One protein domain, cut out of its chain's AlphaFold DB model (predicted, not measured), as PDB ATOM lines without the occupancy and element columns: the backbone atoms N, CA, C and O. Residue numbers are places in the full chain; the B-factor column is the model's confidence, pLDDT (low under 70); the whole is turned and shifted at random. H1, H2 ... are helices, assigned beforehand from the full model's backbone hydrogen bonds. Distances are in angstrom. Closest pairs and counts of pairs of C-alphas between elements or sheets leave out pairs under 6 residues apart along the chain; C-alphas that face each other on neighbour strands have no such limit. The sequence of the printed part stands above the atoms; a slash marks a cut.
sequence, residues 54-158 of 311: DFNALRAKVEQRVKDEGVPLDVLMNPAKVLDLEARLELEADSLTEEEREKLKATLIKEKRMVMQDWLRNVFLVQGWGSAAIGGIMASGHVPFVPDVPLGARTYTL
ATOM      1  N   ASP A  54     -66.042  58.927  28.664       74.12
ATOM      2  CA  ASP A  54     -66.510  57.843  27.807       74.12
ATOM      3  C   ASP A  54     -65.573  56.633  27.945       74.12
ATOM      4  O   ASP A  54     -64.528  56.515  27.293       74.12
ATOM      5  N   PHE A  55     -65.945  55.726  28.847       62.44
ATOM      6  CA  PHE A  55     -65.209  54.499  29.151       62.44
ATOM      7  C   PHE A  55     -64.973  53.617  27.924       62.44
ATOM      8  O   PHE A  55     -63.946  52.938  27.845       62.44
ATOM      9  N   ASN A  56     -65.878  53.643  26.940       73.56
ATOM     10  CA  ASN A  56     -65.705  52.869  25.713       73.56
ATOM     11  C   ASN A  56     -64.552  53.421  24.868       73.56
ATOM     12  O   ASN A  56     -63.767  52.646  24.316       73.56
ATOM     13  N   ALA A  57     -64.380  54.745  24.835       75.00
ATOM     14  CA  ALA A  57     -63.260  55.387  24.157       75.00
ATOM     15  C   ALA A  57     -61.922  55.120  24.872       75.00
ATOM     16  O   ALA A  57     -60.900  54.893  24.216       75.00
ATOM     17  N   LEU A  58     -61.917  55.087  26.213       69.75
ATOM     18  CA  LEU A  58     -60.725  54.731  26.990       69.75
ATOM     19  C   LEU A  58     -60.314  53.275  26.754       69.75
ATOM     20  O   LEU A  58     -59.142  52.994  26.503       69.75
ATOM     21  N   ARG A  59     -61.281  52.353  26.775       71.62
ATOM     22  CA  ARG A  59     -61.048  50.928  26.529       71.62
ATOM     23  C   ARG A  59     -60.501  50.676  25.126       71.62
ATOM     24  O   ARG A  59     -59.530  49.939  24.986       71.62
ATOM     25  N   ALA A  60     -61.049  51.353  24.116       75.38
ATOM     26  CA  ALA A  60     -60.556  51.281  22.742       75.38
ATOM     27  C   ALA A  60     -59.109  51.794  22.617       75.38
ATOM     28  O   ALA A  60     -58.282  51.151  21.972       75.38
ATOM     29  N   LYS A  61     -58.760  52.900  23.293       72.25
ATOM     30  CA  LYS A  61     -57.376  53.406  23.348       72.25
ATOM     31  C   LYS A  61     -56.417  52.425  24.021       72.25
ATOM     32  O   LYS A  61     -55.279  52.287  23.576       72.25
ATOM     33  N   VAL A  62     -56.854  51.760  25.089       66.62
ATOM     34  CA  VAL A  62     -56.044  50.754  25.791       66.62
ATOM     35  C   VAL A  62     -55.842  49.522  24.908       66.62
ATOM     36  O   VAL A  62     -54.710  49.078  24.753       66.62
ATOM     37  N   GLU A  63     -56.890  49.013  24.259       71.38
ATOM     38  CA  GLU A  63     -56.781  47.887  23.319       71.38
ATOM     39  C   GLU A  63     -55.885  48.201  22.116       71.38
ATOM     40  O   GLU A  63     -55.135  47.336  21.658       71.38
ATOM     41  N   GLN A  64     -55.923  49.440  21.623       74.00
ATOM     42  CA  GLN A  64     -55.050  49.887  20.543       74.00
ATOM     43  C   GLN A  64     -53.581  49.926  20.991       74.00
ATOM     44  O   GLN A  64     -52.728  49.354  20.320       74.00
ATOM     45  N   ARG A  65     -53.289  50.461  22.187       57.81
ATOM     46  CA  ARG A  65     -51.925  50.444  22.750       57.81
ATOM     47  C   ARG A  65     -51.390  49.034  22.999       57.81
ATOM     48  O   ARG A  65     -50.202  48.801  22.818       57.81
ATOM     49  N   VAL A  66     -52.248  48.079  23.360       63.34
ATOM     50  CA  VAL A  66     -51.843  46.668  23.516       63.34
ATOM     51  C   VAL A  66     -51.415  46.061  22.182       63.34
ATOM     52  O   VAL A  66     -50.432  45.322  22.132       63.34
ATOM     53  N   LYS A  67     -52.143  46.362  21.100       65.69
ATOM     54  CA  LYS A  67     -51.792  45.881  19.758       65.69
ATOM     55  C   LYS A  67     -50.485  46.490  19.259       65.69
ATOM     56  O   LYS A  67     -49.706  45.777  18.634       65.69
ATOM     57  N   ASP A  68     -50.247  47.759  19.571       72.19
ATOM     58  CA  ASP A  68     -49.089  48.494  19.067       72.19
ATOM     59  C   ASP A  68     -47.802  48.190  19.855       72.19
ATOM     60  O   ASP A  68     -46.726  48.101  19.266       72.19
ATOM     61  N   GLU A  69     -47.884  47.985  21.176       58.94
ATOM     62  CA  GLU A  69     -46.697  47.807  22.029       58.94
ATOM     63  C   GLU A  69     -46.322  46.332  22.273       58.94
ATOM     64  O   GLU A  69     -45.260  46.047  22.827       58.94
ATOM     65  N   GLY A  70     -47.159  45.368  21.862       45.22
ATOM     66  CA  GLY A  70     -46.877  43.931  22.009       45.22
ATOM     67  C   GLY A  70     -46.716  43.467  23.465       45.22
ATOM     68  O   GLY A  70     -46.217  42.369  23.728       45.22
ATOM     69  N   VAL A  71     -47.122  44.304  24.421       53.47
ATOM     70  CA  VAL A  71     -47.070  44.013  25.851       53.47
ATOM     71  C   VAL A  71     -48.194  43.025  26.171       53.47
ATOM     72  O   VAL A  71     -49.338  43.261  25.777       53.47
ATOM     73  N   PRO A  72     -47.912  41.909  26.873       52.97
ATOM     74  CA  PRO A  72     -48.939  40.937  27.221       52.97
ATOM     75  C   PRO A  72     -50.087  41.624  27.968       52.97
ATOM     76  O   PRO A  72     -49.870  42.318  28.963       52.97
ATOM     77  N   LEU A  73     -51.305  41.405  27.466       45.47
ATOM     78  CA  LEU A  73     -52.548  42.037  27.914       45.47
ATOM     79  C   LEU A  73     -52.754  41.920  29.437       45.47
ATOM     80  O   LEU A  73     -53.278  42.844  30.048       45.47
ATOM     81  N   ASP A  74     -52.251  40.854  30.062       51.97
ATOM     82  CA  ASP A  74     -52.317  40.616  31.511       51.97
ATOM     83  C   ASP A  74     -51.525  41.643  32.344       51.97
ATOM     84  O   ASP A  74     -51.909  41.968  33.465       51.97
ATOM     85  N   VAL A  75     -50.435  42.191  31.796       52.72
ATOM     86  CA  VAL A  75     -49.606  43.210  32.466       52.72
ATOM     87  C   VAL A  75     -50.247  44.595  32.353       52.72
ATOM     88  O   VAL A  75     -50.122  45.410  33.268       52.72
ATOM     89  N   LEU A  76     -50.978  44.856  31.264       51.28
ATOM     90  CA  LEU A  76     -51.666  46.130  31.030       51.28
ATOM     91  C   LEU A  76     -53.087  46.167  31.614       51.28
ATOM     92  O   LEU A  76     -53.593  47.236  31.958       51.28
ATOM     93  N   MET A  77     -53.722  45.005  31.784       53.84
ATOM     94  CA  MET A  77     -55.060  44.898  32.366       53.84
ATOM     95  C   MET A  77     -55.119  45.341  33.829       53.84
ATOM     96  O   MET A  77     -56.179  45.745  34.297       53.84
ATOM     97  N   ASN A  78     -53.998  45.308  34.547       66.50
ATOM     98  CA  ASN A  78     -53.944  45.678  35.956       66.50
ATOM     99  C   ASN A  78     -54.029  47.203  36.205       66.50
ATOM    100  O   ASN A  78     -54.903  47.631  36.959       66.50
ATOM    101  N   PRO A  79     -53.213  48.062  35.561       72.44
ATOM    102  CA  PRO A  79     -53.345  49.512  35.718       72.44
ATOM    103  C   PRO A  79     -54.654  50.064  35.135       72.44
ATOM    104  O   PRO A  79     -55.259  50.945  35.739       72.44
ATOM    105  N   ALA A  80     -55.138  49.517  34.013       76.00
ATOM    106  CA  ALA A  80     -56.417  49.931  33.430       76.00
ATOM    107  C   ALA A  80     -57.603  49.627  34.362       76.00
ATOM    108  O   ALA A  80     -58.511  50.440  34.492       76.00
ATOM    109  N   LYS A  81     -57.565  48.491  35.067       78.12
ATOM    110  CA  LYS A  81     -58.578  48.122  36.061       78.12
ATOM    111  C   LYS A  81     -58.547  49.022  37.296       78.12
ATOM    112  O   LYS A  81     -59.599  49.305  37.857       78.12
ATOM    113  N   VAL A  82     -57.369  49.488  37.722       85.00
ATOM    114  CA  VAL A  82     -57.270  50.479  38.809       85.00
ATOM    115  C   VAL A  82     -57.932  51.793  38.393       85.00
ATOM    116  O   VAL A  82     -58.723  52.317  39.168       85.00
ATOM    117  N   LEU A  83     -57.675  52.267  37.170       82.94
ATOM    118  CA  LEU A  83     -58.295  53.487  36.638       82.94
ATOM    119  C   LEU A  83     -59.812  53.345  36.470       82.94
ATOM    120  O   LEU A  83     -60.550  54.266  36.795       82.94
ATOM    121  N   ASP A  84     -60.288  52.187  36.010       84.56
ATOM    122  CA  ASP A  84     -61.723  51.907  35.882       84.56
ATOM    123  C   ASP A  84     -62.424  51.880  37.251       84.56
ATOM    124  O   ASP A  84     -63.496  52.455  37.422       84.56
ATOM    125  N   LEU A  85     -61.786  51.278  38.263       83.75
ATOM    126  CA  LEU A  85     -62.290  51.278  39.639       83.75
ATOM    127  C   LEU A  85     -62.268  52.674  40.273       83.75
ATOM    128  O   LEU A  85     -63.176  52.995  41.034       83.75
ATOM    129  N   GLU A  86     -61.249  53.487  39.987       86.31
ATOM    130  CA  GLU A  86     -61.174  54.886  40.428       86.31
ATOM    131  C   GLU A  86     -62.281  55.724  39.791       86.31
ATOM    132  O   GLU A  86     -63.038  56.379  40.502       86.31
ATOM    133  N   ALA A  87     -62.448  55.618  38.474       85.00
ATOM    134  CA  ALA A  87     -63.459  56.362  37.742       85.00
ATOM    135  C   ALA A  87     -64.888  55.936  38.123       85.00
ATOM    136  O   ALA A  87     -65.760  56.789  38.266       85.00
ATOM    137  N   ARG A  88     -65.137  54.642  38.379       82.19
ATOM    138  CA  ARG A  88     -66.406  54.184  38.972       82.19
ATOM    139  C   ARG A  88     -66.642  54.775  40.355       82.19
ATOM    140  O   ARG A  88     -67.762  55.170  40.658       82.19
ATOM    141  N   LEU A  89     -65.608  54.849  41.193       86.31
ATOM    142  CA  LEU A  89     -65.742  55.422  42.531       86.31
ATOM    143  C   LEU A  89     -66.067  56.921  42.488       86.31
ATOM    144  O   LEU A  89     -66.783  57.392  43.366       86.31
ATOM    145  N   GLU A  90     -65.533  57.650  41.508       86.75
ATOM    146  CA  GLU A  90     -65.762  59.088  41.330       86.75
ATOM    147  C   GLU A  90     -67.119  59.392  40.684       86.75
ATOM    148  O   GLU A  90     -67.817  60.290  41.147       86.75
ATOM    149  N   LEU A  91     -67.526  58.633  39.662       87.00
ATOM    150  CA  LEU A  91     -68.765  58.892  38.918       87.00
ATOM    151  C   LEU A  91     -70.015  58.310  39.584       87.00
ATOM    152  O   LEU A  91     -71.081  58.910  39.507       87.00
ATOM    153  N   GLU A  92     -69.901  57.157  40.245       87.56
ATOM    154  CA  GLU A  92     -71.029  56.490  40.917       87.56
ATOM    155  C   GLU A  92     -71.054  56.788  42.431       87.56
ATOM    156  O   GLU A  92     -71.844  56.198  43.172       87.56
ATOM    157  N   ALA A  93     -70.209  57.723  42.890       80.12
ATOM    158  CA  ALA A  93     -70.040  58.142  44.284       80.12
ATOM    159  C   ALA A  93     -71.357  58.428  45.016       80.12
ATOM    160  O   ALA A  93     -71.483  58.053  46.182       80.12
ATOM    161  N   ASP A  94     -72.291  59.092  44.336       84.25
ATOM    162  CA  ASP A  94     -73.554  59.564  44.914       84.25
ATOM    163  C   ASP A  94     -74.697  58.550  44.749       84.25
ATOM    164  O   ASP A  94     -75.719  58.643  45.425       84.25
ATOM    165  N   SER A  95     -74.525  57.563  43.863       88.38
ATOM    166  CA  SER A  95     -75.520  56.518  43.586       88.38
ATOM    167  C   SER A  95     -75.298  55.223  44.368       88.38
ATOM    168  O   SER A  95     -76.216  54.412  44.478       88.38
ATOM    169  N   LEU A  96     -74.088  55.009  44.886       88.50
ATOM    170  CA  LEU A  96     -73.716  53.796  45.609       88.50
ATOM    171  C   LEU A  96     -74.074  53.899  47.092       88.50
ATOM    172  O   LEU A  96     -73.878  54.933  47.732       88.50
ATOM    173  N   THR A  97     -74.536  52.792  47.667       93.69
ATOM    174  CA  THR A  97     -74.703  52.699  49.123       93.69
ATOM    175  C   THR A  97     -73.341  52.732  49.826       93.69
ATOM    176  O   THR A  97     -72.330  52.295  49.268       93.69
ATOM    177  N   GLU A  98     -73.285  53.213  51.074       91.06
ATOM    178  CA  GLU A  98     -72.018  53.280  51.829       91.06
ATOM    179  C   GLU A  98     -71.327  51.907  51.947       91.06
ATOM    180  O   GLU A  98     -70.108  51.808  51.795       91.06
ATOM    181  N   GLU A  99     -72.087  50.814  52.087       92.31
ATOM    182  CA  GLU A  99     -71.519  49.459  52.092       92.31
ATOM    183  C   GLU A  99     -70.858  49.070  50.758       92.31
ATOM    184  O   GLU A  99     -69.814  48.410  50.736       92.31
ATOM    185  N   GLU A 100     -71.460  49.432  49.625       90.38
ATOM    186  CA  GLU A 100     -70.894  49.163  48.299       90.38
ATOM    187  C   GLU A 100     -69.653  50.016  48.050       90.38
ATOM    188  O   GLU A 100     -68.659  49.531  47.500       90.38
ATOM    189  N   ARG A 101     -69.671  51.255  48.544       88.62
ATOM    190  CA  ARG A 101     -68.547  52.186  48.486       88.62
ATOM    191  C   ARG A 101     -67.337  51.661  49.253       88.62
ATOM    192  O   ARG A 101     -66.218  51.695  48.736       88.62
ATOM    193  N   GLU A 102     -67.534  51.129  50.457       91.44
ATOM    194  CA  GLU A 102     -66.460  50.504  51.236       91.44
ATOM    195  C   GLU A 102     -65.900  49.248  50.554       91.44
ATOM    196  O   GLU A 102     -64.678  49.072  50.481       91.44
ATOM    197  N   LYS A 103     -66.766  48.400  49.981       91.81
ATOM    198  CA  LYS A 103     -66.345  47.208  49.222       91.81
ATOM    199  C   LYS A 103     -65.510  47.580  47.992       91.81
ATOM    200  O   LYS A 103     -64.482  46.941  47.733       91.81
ATOM    201  N   LEU A 104     -65.897  48.627  47.260       88.44
ATOM    202  CA  LEU A 104     -65.129  49.143  46.123       88.44
ATOM    203  C   LEU A 104     -63.773  49.705  46.566       88.44
ATOM    204  O   LEU A 104     -62.748  49.322  45.998       88.44
ATOM    205  N   LYS A 105     -63.732  50.521  47.629       88.88
ATOM    206  CA  LYS A 105     -62.477  51.048  48.202       88.88
ATOM    207  C   LYS A 105     -61.525  49.925  48.614       88.88
ATOM    208  O   LYS A 105     -60.341  49.963  48.281       88.88
ATOM    209  N   ALA A 106     -62.029  48.894  49.292       89.75
ATOM    210  CA  ALA A 106     -61.222  47.746  49.701       89.75
ATOM    211  C   ALA A 106     -60.646  46.979  48.496       89.75
ATOM    212  O   ALA A 106     -59.499  46.526  48.532       89.75
ATOM    213  N   THR A 107     -61.425  46.853  47.420       87.88
ATOM    214  CA  THR A 107     -60.989  46.206  46.173       87.88
ATOM    215  C   THR A 107     -59.914  47.033  45.472       87.88
ATOM    216  O   THR A 107     -58.867  46.503  45.112       87.88
ATOM    217  N   LEU A 108     -60.114  48.346  45.381       86.00
ATOM    218  CA  LEU A 108     -59.178  49.292  44.782       86.00
ATOM    219  C   LEU A 108     -57.825  49.297  45.514       86.00
ATOM    220  O   LEU A 108     -56.776  49.265  44.873       86.00
ATOM    221  N   ILE A 109     -57.819  49.246  46.851       88.31
ATOM    222  CA  ILE A 109     -56.580  49.149  47.644       88.31
ATOM    223  C   ILE A 109     -55.823  47.848  47.348       88.31
ATOM    224  O   ILE A 109     -54.596  47.862  47.204       88.31
ATOM    225  N   LYS A 110     -56.535  46.716  47.265       87.81
ATOM    226  CA  LYS A 110     -55.920  45.419  46.946       87.81
ATOM    227  C   LYS A 110     -55.296  45.441  45.557       87.81
ATOM    228  O   LYS A 110     -54.142  45.044  45.420       87.81
ATOM    229  N   GLU A 111     -56.022  45.959  44.573       85.62
ATOM    230  CA  GLU A 111     -55.528  46.051  43.201       85.62
ATOM    231  C   GLU A 111     -54.318  46.978  43.100       85.62
ATOM    232  O   GLU A 111     -53.272  46.561  42.609       85.62
ATOM    233  N   LYS A 112     -54.369  48.177  43.700       86.50
ATOM    234  CA  LYS A 112     -53.207  49.081  43.770       86.50
ATOM    235  C   LYS A 112     -51.971  48.407  44.359       86.50
ATOM    236  O   LYS A 112     -50.865  48.595  43.853       86.50
ATOM    237  N   ARG A 113     -52.135  47.612  45.423       85.75
ATOM    238  CA  ARG A 113     -51.018  46.879  46.033       85.75
ATOM    239  C   ARG A 113     -50.441  45.836  45.074       85.75
ATOM    240  O   ARG A 113     -49.219  45.726  45.010       85.75
ATOM    241  N   MET A 114     -51.278  45.102  44.344       85.12
ATOM    242  CA  MET A 114     -50.810  44.112  43.369       85.12
ATOM    243  C   MET A 114     -50.065  44.780  42.209       85.12
ATOM    244  O   MET A 114     -48.939  44.383  41.912       85.12
ATOM    245  N   VAL A 115     -50.604  45.871  41.652       85.75
ATOM    246  CA  VAL A 115     -49.923  46.651  40.601       85.75
ATOM    247  C   VAL A 115     -48.566  47.175  41.082       85.75
ATOM    248  O   VAL A 115     -47.567  47.053  40.376       85.75
ATOM    249  N   MET A 116     -48.497  47.704  42.307       85.62
ATOM    250  CA  MET A 116     -47.243  48.193  42.889       85.62
ATOM    251  C   MET A 116     -46.208  47.070  43.060       85.62
ATOM    252  O   MET A 116     -45.021  47.276  42.805       85.62
ATOM    253  N   GLN A 117     -46.638  45.882  43.496       87.00
ATOM    254  CA  GLN A 117     -45.752  44.729  43.673       87.00
ATOM    255  C   GLN A 117     -45.175  44.240  42.343       87.00
ATOM    256  O   GLN A 117     -43.968  44.002  42.259       87.00
ATOM    257  N   ASP A 118     -46.004  44.141  41.304       85.62
ATOM    258  CA  ASP A 118     -45.554  43.741  39.969       85.62
ATOM    259  C   ASP A 118     -44.616  44.781  39.354       85.62
ATOM    260  O   ASP A 118     -43.573  44.430  38.794       85.62
ATOM    261  N   TRP A 119     -44.922  46.068  39.529       85.19
ATOM    262  CA  TRP A 119     -44.049  47.147  39.082       85.19
ATOM    263  C   TRP A 119     -42.679  47.092  39.769       85.19
ATOM    264  O   TRP A 119     -41.649  47.077  39.093       85.19
ATOM    265  N   LEU A 120     -42.646  46.964  41.102       86.19
ATOM    266  CA  LEU A 120     -41.398  46.824  41.860       86.19
ATOM    267  C   LEU A 120     -40.597  45.599  41.413       86.19
ATOM    268  O   LEU A 120     -39.381  45.683  41.246       86.19
ATOM    269  N   ARG A 121     -41.263  44.465  41.174       88.00
ATOM    270  CA  ARG A 121     -40.609  43.248  40.684       88.00
ATOM    271  C   ARG A 121     -39.931  43.479  39.336       88.00
ATOM    272  O   ARG A 121     -38.786  43.064  39.164       88.00
ATOM    273  N   ASN A 122     -40.600  44.157  38.408       86.19
ATOM    274  CA  ASN A 122     -40.033  44.474  37.099       86.19
ATOM    275  C   ASN A 122     -38.849  45.440  37.209       86.19
ATOM    276  O   ASN A 122     -37.822  45.210  36.571       86.19
ATOM    277  N   VAL A 123     -38.933  46.454  38.075       88.31
ATOM    278  CA  VAL A 123     -37.813  47.373  38.342       88.31
ATOM    279  C   VAL A 123     -36.600  46.617  38.892       88.31
ATOM    280  O   VAL A 123     -35.490  46.785  38.383       88.31
ATOM    281  N   PHE A 124     -36.794  45.724  39.868       91.62
ATOM    282  CA  PHE A 124     -35.700  44.915  40.413       91.62
ATOM    283  C   PHE A 124     -35.120  43.934  39.393       91.62
ATOM    284  O   PHE A 124     -33.910  43.711  39.388       91.62
ATOM    285  N   LEU A 125     -35.947  43.371  38.509       90.62
ATOM    286  CA  LEU A 125     -35.466  42.529  37.417       90.62
ATOM    287  C   LEU A 125     -34.580  43.332  36.464       90.62
ATOM    288  O   LEU A 125     -33.457  42.913  36.200       90.62
ATOM    289  N   VAL A 126     -35.036  44.496  35.999       92.56
ATOM    290  CA  VAL A 126     -34.257  45.365  35.100       92.56
ATOM    291  C   VAL A 126     -32.951  45.811  35.760       92.56
ATOM    292  O   VAL A 126     -31.897  45.754  35.131       92.56
ATOM    293  N   GLN A 127     -32.979  46.169  37.044       91.31
ATOM    294  CA  GLN A 127     -31.771  46.503  37.802       91.31
ATOM    295  C   GLN A 127     -30.824  45.299  37.940       91.31
ATOM    296  O   GLN A 127     -29.604  45.447  37.829       91.31
ATOM    297  N   GLY A 128     -31.363  44.096  38.144       91.50
ATOM    298  CA  GLY A 128     -30.602  42.847  38.158       91.50
ATOM    299  C   GLY A 128     -29.904  42.582  36.823       91.50
ATOM    300  O   GLY A 128     -28.701  42.337  36.793       91.50
ATOM    301  N   TRP A 129     -30.623  42.714  35.708       94.25
ATOM    302  CA  TRP A 129     -30.050  42.569  34.368       94.25
ATOM    303  C   TRP A 129     -29.011  43.650  34.063       94.25
ATOM    304  O   TRP A 129     -27.934  43.336  33.558       94.25
ATOM    305  N   GLY A 130     -29.285  44.905  34.427       91.25
ATOM    306  CA  GLY A 130     -28.356  46.018  34.243       91.25
ATOM    307  C   GLY A 130     -27.068  45.841  35.046       91.25
ATOM    308  O   GLY A 130     -25.975  45.987  34.507       91.25
ATOM    309  N   SER A 131     -27.174  45.448  36.317       92.31
ATOM    310  CA  SER A 131     -26.002  45.171  37.157       92.31
ATOM    311  C   SER A 131     -25.202  43.961  36.670       92.31
ATOM    312  O   SER A 131     -23.973  44.020  36.663       92.31
ATOM    313  N   ALA A 132     -25.863  42.903  36.190       89.19
ATOM    314  CA  ALA A 132     -25.191  41.756  35.585       89.19
ATOM    315  C   ALA A 132     -24.462  42.133  34.285       89.19
ATOM    316  O   ALA A 132     -23.324  41.710  34.081       89.19
ATOM    317  N   ALA A 133     -25.073  42.962  33.434       90.06
ATOM    318  CA  ALA A 133     -24.457  43.451  32.203       90.06
ATOM    319  C   ALA A 133     -23.235  44.335  32.495       90.06
ATOM    320  O   ALA A 133     -22.162  44.104  31.940       90.06
ATOM    321  N   ILE A 134     -23.359  45.288  33.425       87.81
ATOM    322  CA  ILE A 134     -22.243  46.145  33.853       87.81
ATOM    323  C   ILE A 134     -21.130  45.297  34.483       87.81
ATOM    324  O   ILE A 134     -19.959  45.476  34.150       87.81
ATOM    325  N   GLY A 135     -21.483  44.331  35.335       85.94
ATOM    326  CA  GLY A 135     -20.534  43.389  35.928       85.94
ATOM    327  C   GLY A 135     -19.811  42.540  34.878       85.94
ATOM    328  O   GLY A 135     -18.597  42.366  34.965       85.94
ATOM    329  N   GLY A 136     -20.524  42.073  33.849       87.69
ATOM    330  CA  GLY A 136     -19.954  41.339  32.718       87.69
ATOM    331  C   GLY A 136     -18.988  42.186  31.889       87.69
ATOM    332  O   GLY A 136     -17.878  41.740  31.593       87.69
ATOM    333  N   ILE A 137     -19.359  43.434  31.586       87.19
ATOM    334  CA  ILE A 137     -18.502  44.381  30.857       87.19
ATOM    335  C   ILE A 137     -17.236  44.685  31.668       87.19
ATOM    336  O   ILE A 137     -16.131  44.577  31.136       87.19
ATOM    337  N   MET A 138     -17.362  44.972  32.967       82.25
ATOM    338  CA  MET A 138     -16.208  45.211  33.843       82.25
ATOM    339  C   MET A 138     -15.300  43.981  33.977       82.25
ATOM    340  O   MET A 138     -14.079  44.116  34.011       82.25
ATOM    341  N   ALA A 139     -15.866  42.771  34.011       81.50
ATOM    342  CA  ALA A 139     -15.090  41.535  34.073       81.50
ATOM    343  C   ALA A 139     -14.336  41.235  32.766       81.50
ATOM    344  O   ALA A 139     -13.240  40.675  32.815       81.50
ATOM    345  N   SER A 140     -14.892  41.627  31.613       84.12
ATOM    346  CA  SER A 140     -14.287  41.411  30.289       84.12
ATOM    347  C   SER A 140     -13.060  42.289  30.001       84.12
ATOM    348  O   SER A 140     -12.389  42.089  28.991       84.12
ATOM    349  N   GLY A 141     -12.752  43.270  30.860       78.69
ATOM    350  CA  GLY A 141     -11.614  44.177  30.668       78.69
ATOM    351  C   GLY A 141     -11.763  45.129  29.474       78.69
ATOM    352  O   GLY A 141     -10.797  45.773  29.092       78.69
ATOM    353  N   HIS A 142     -12.960  45.236  28.887       75.75
ATOM    354  CA  HIS A 142     -13.241  46.102  27.735       75.75
ATOM    355  C   HIS A 142     -13.521  47.566  28.123       75.75
ATOM    356  O   HIS A 142     -13.955  48.349  27.284       75.75
ATOM    357  N   VAL A 143     -13.309  47.955  29.387       75.94
ATOM    358  CA  VAL A 143     -13.521  49.333  29.856       75.94
ATOM    359  C   VAL A 143     -12.191  50.090  29.782       75.94
ATOM    360  O   VAL A 143     -11.337  49.877  30.642       75.94
ATOM    361  N   PRO A 144     -11.995  50.992  28.801       62.56
ATOM    362  CA  PRO A 144     -10.694  51.616  28.546       62.56
ATOM    363  C   PRO A 144     -10.270  52.641  29.610       62.56
ATOM    364  O   PRO A 144      -9.119  53.063  29.627       62.56
ATOM    365  N   PHE A 145     -11.176  53.049  30.506       72.44
ATOM    366  CA  PHE A 145     -10.936  54.135  31.465       72.44
ATOM    367  C   PHE A 145     -10.506  53.679  32.866       72.44
ATOM    368  O   PHE A 145     -10.169  54.520  33.696       72.44
ATOM    369  N   VAL A 146     -10.519  52.372  33.159       69.25
ATOM    370  CA  VAL A 146     -10.115  51.845  34.476       69.25
ATOM    371  C   VAL A 146      -9.161  50.666  34.272       69.25
ATOM    372  O   VAL A 146      -9.620  49.528  34.174       69.25
ATOM    373  N   PRO A 147      -7.844  50.926  34.175       62.97
ATOM    374  CA  PRO A 147      -6.875  49.917  33.752       62.97
ATOM    375  C   PRO A 147      -6.722  48.743  34.730       62.97
ATOM    376  O   PRO A 147      -6.486  47.633  34.276       62.97
ATOM    377  N   ASP A 148      -6.966  48.925  36.035       64.94
ATOM    378  CA  ASP A 148      -6.789  47.852  37.023       64.94
ATOM    379  C   ASP A 148      -7.865  47.868  38.114       64.94
ATOM    380  O   ASP A 148      -7.713  48.457  39.184       64.94
ATOM    381  N   VAL A 149      -8.980  47.176  37.866       63.12
ATOM    382  CA  VAL A 149      -9.907  46.804  38.947       63.12
ATOM    383  C   VAL A 149      -9.377  45.523  39.604       63.12
ATOM    384  O   VAL A 149      -9.414  44.476  38.943       63.12
ATOM    385  N   PRO A 150      -8.914  45.557  40.872       67.50
ATOM    386  CA  PRO A 150      -8.334  44.394  41.535       67.50
ATOM    387  C   PRO A 150      -9.321  43.223  41.548       67.50
ATOM    388  O   PRO A 150     -10.508  43.396  41.832       67.50
ATOM    389  N   LEU A 151      -8.831  42.011  41.268       61.34
ATOM    390  CA  LEU A 151      -9.631  40.775  41.196       61.34
ATOM    391  C   LEU A 151     -10.494  40.532  42.447       61.34
ATOM    392  O   LEU A 151     -11.590  39.983  42.337       61.34
ATOM    393  N   GLY A 152     -10.050  41.007  43.616       64.81
ATOM    394  CA  GLY A 152     -10.857  41.010  44.837       64.81
ATOM    395  C   GLY A 152     -12.168  41.776  44.650       64.81
ATOM    396  O   GLY A 152     -13.242  41.205  44.820       64.81
ATOM    397  N   ALA A 153     -12.111  43.023  44.174       62.09
ATOM    398  CA  ALA A 153     -13.295  43.844  43.902       62.09
ATOM    399  C   ALA A 153     -14.233  43.221  42.848       62.09
ATOM    400  O   ALA A 153     -15.443  43.424  42.915       62.09
ATOM    401  N   ARG A 154     -13.701  42.404  41.924       56.84
ATOM    402  CA  ARG A 154     -14.495  41.676  40.916       56.84
ATOM    403  C   ARG A 154     -15.323  40.523  41.496       56.84
ATOM    404  O   ARG A 154     -16.322  40.144  40.897       56.84
ATOM    405  N   THR A 155     -14.930  39.954  42.637       58.16
ATOM    406  CA  THR A 155     -15.637  38.812  43.254       58.16
ATOM    407  C   THR A 155     -16.608  39.227  44.362       58.16
ATOM    408  O   THR A 155     -17.605  38.536  44.578       58.16
ATOM    409  N   TYR A 156     -16.389  40.375  45.018       56.06
ATOM    410  CA  TYR A 156     -17.297  40.874  46.060       56.06
ATOM    411  C   TYR A 156     -18.695  41.210  45.526       56.06
ATOM    412  O   TYR A 156     -19.677  40.880  46.184       56.06
ATOM    413  N   THR A 157     -18.814  41.771  44.319       53.28
ATOM    414  CA  THR A 157     -20.118  42.123  43.723       53.28
ATOM    415  C   THR A 157     -20.970  40.903  43.356       53.28
ATOM    416  O   THR A 157     -22.195  40.984  43.394       53.28
ATOM    417  N   LEU A 158     -20.347  39.756  43.067       51.53
ATOM    418  CA  LEU A 158     -21.046  38.501  42.764       51.53
ATOM    419  C   LEU A 158     -21.455  37.721  44.026       51.53
ATOM    420  O   LEU A 158     -22.472  37.031  44.009       51.53
TER     421      LEU A 158
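This is residues 54 to 158 of the 311 residues of the protein "Hypothetical protein" of Rhodosorus marinus (UniProt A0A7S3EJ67). One long helix, H3, makes the length of a rod; H2 folds back beside the first part of H3, with H1 on the far side of H2 and apart from H3, and at the other end of H3 short H4 turns back near it. The 105 printed residues, all helix by class, hold H1, H2, H3 and H4 in that order, extended, with a radius of gyration of the C-alphas of 22.7 A and spans of 70 by 31 by 20 A.

Find C-alpha 55 at (-65.209, 54.499, 29.151), where H1, residues 55 to 69, begins. H2 is residues 73 to 91, with a kink of 26 degrees near residue 80. H3, residues 98 to 139, runs 60.8 A; H4, residues 151 to 158, ends at (-21.046, 38.501, 42.764).

H1 and H2, a hairpin, only just touch, with 3 pairs of C-alphas within 8 A, closest Val 66 and Leu 73, 6.4 A. H2 and H3, also a hairpin, touch at C-alphas 78 and 115, their closest, 6.2 A, at a shallow tilt of 34 degrees, only just short of steep. H4 is close to but not clearly touching H3; the closest C-alphas, 139 and 154, are 6.9 A apart. Every O i to N i+4 pair is within hydrogen-bond range in H1 and H3, 13 of 15 in H2, 2 of 4 in H4.

The printed part has no cut. The H3 to H4 link is long. Confidence is under 70 at residues 69 to 78 and 146 to 158, among others.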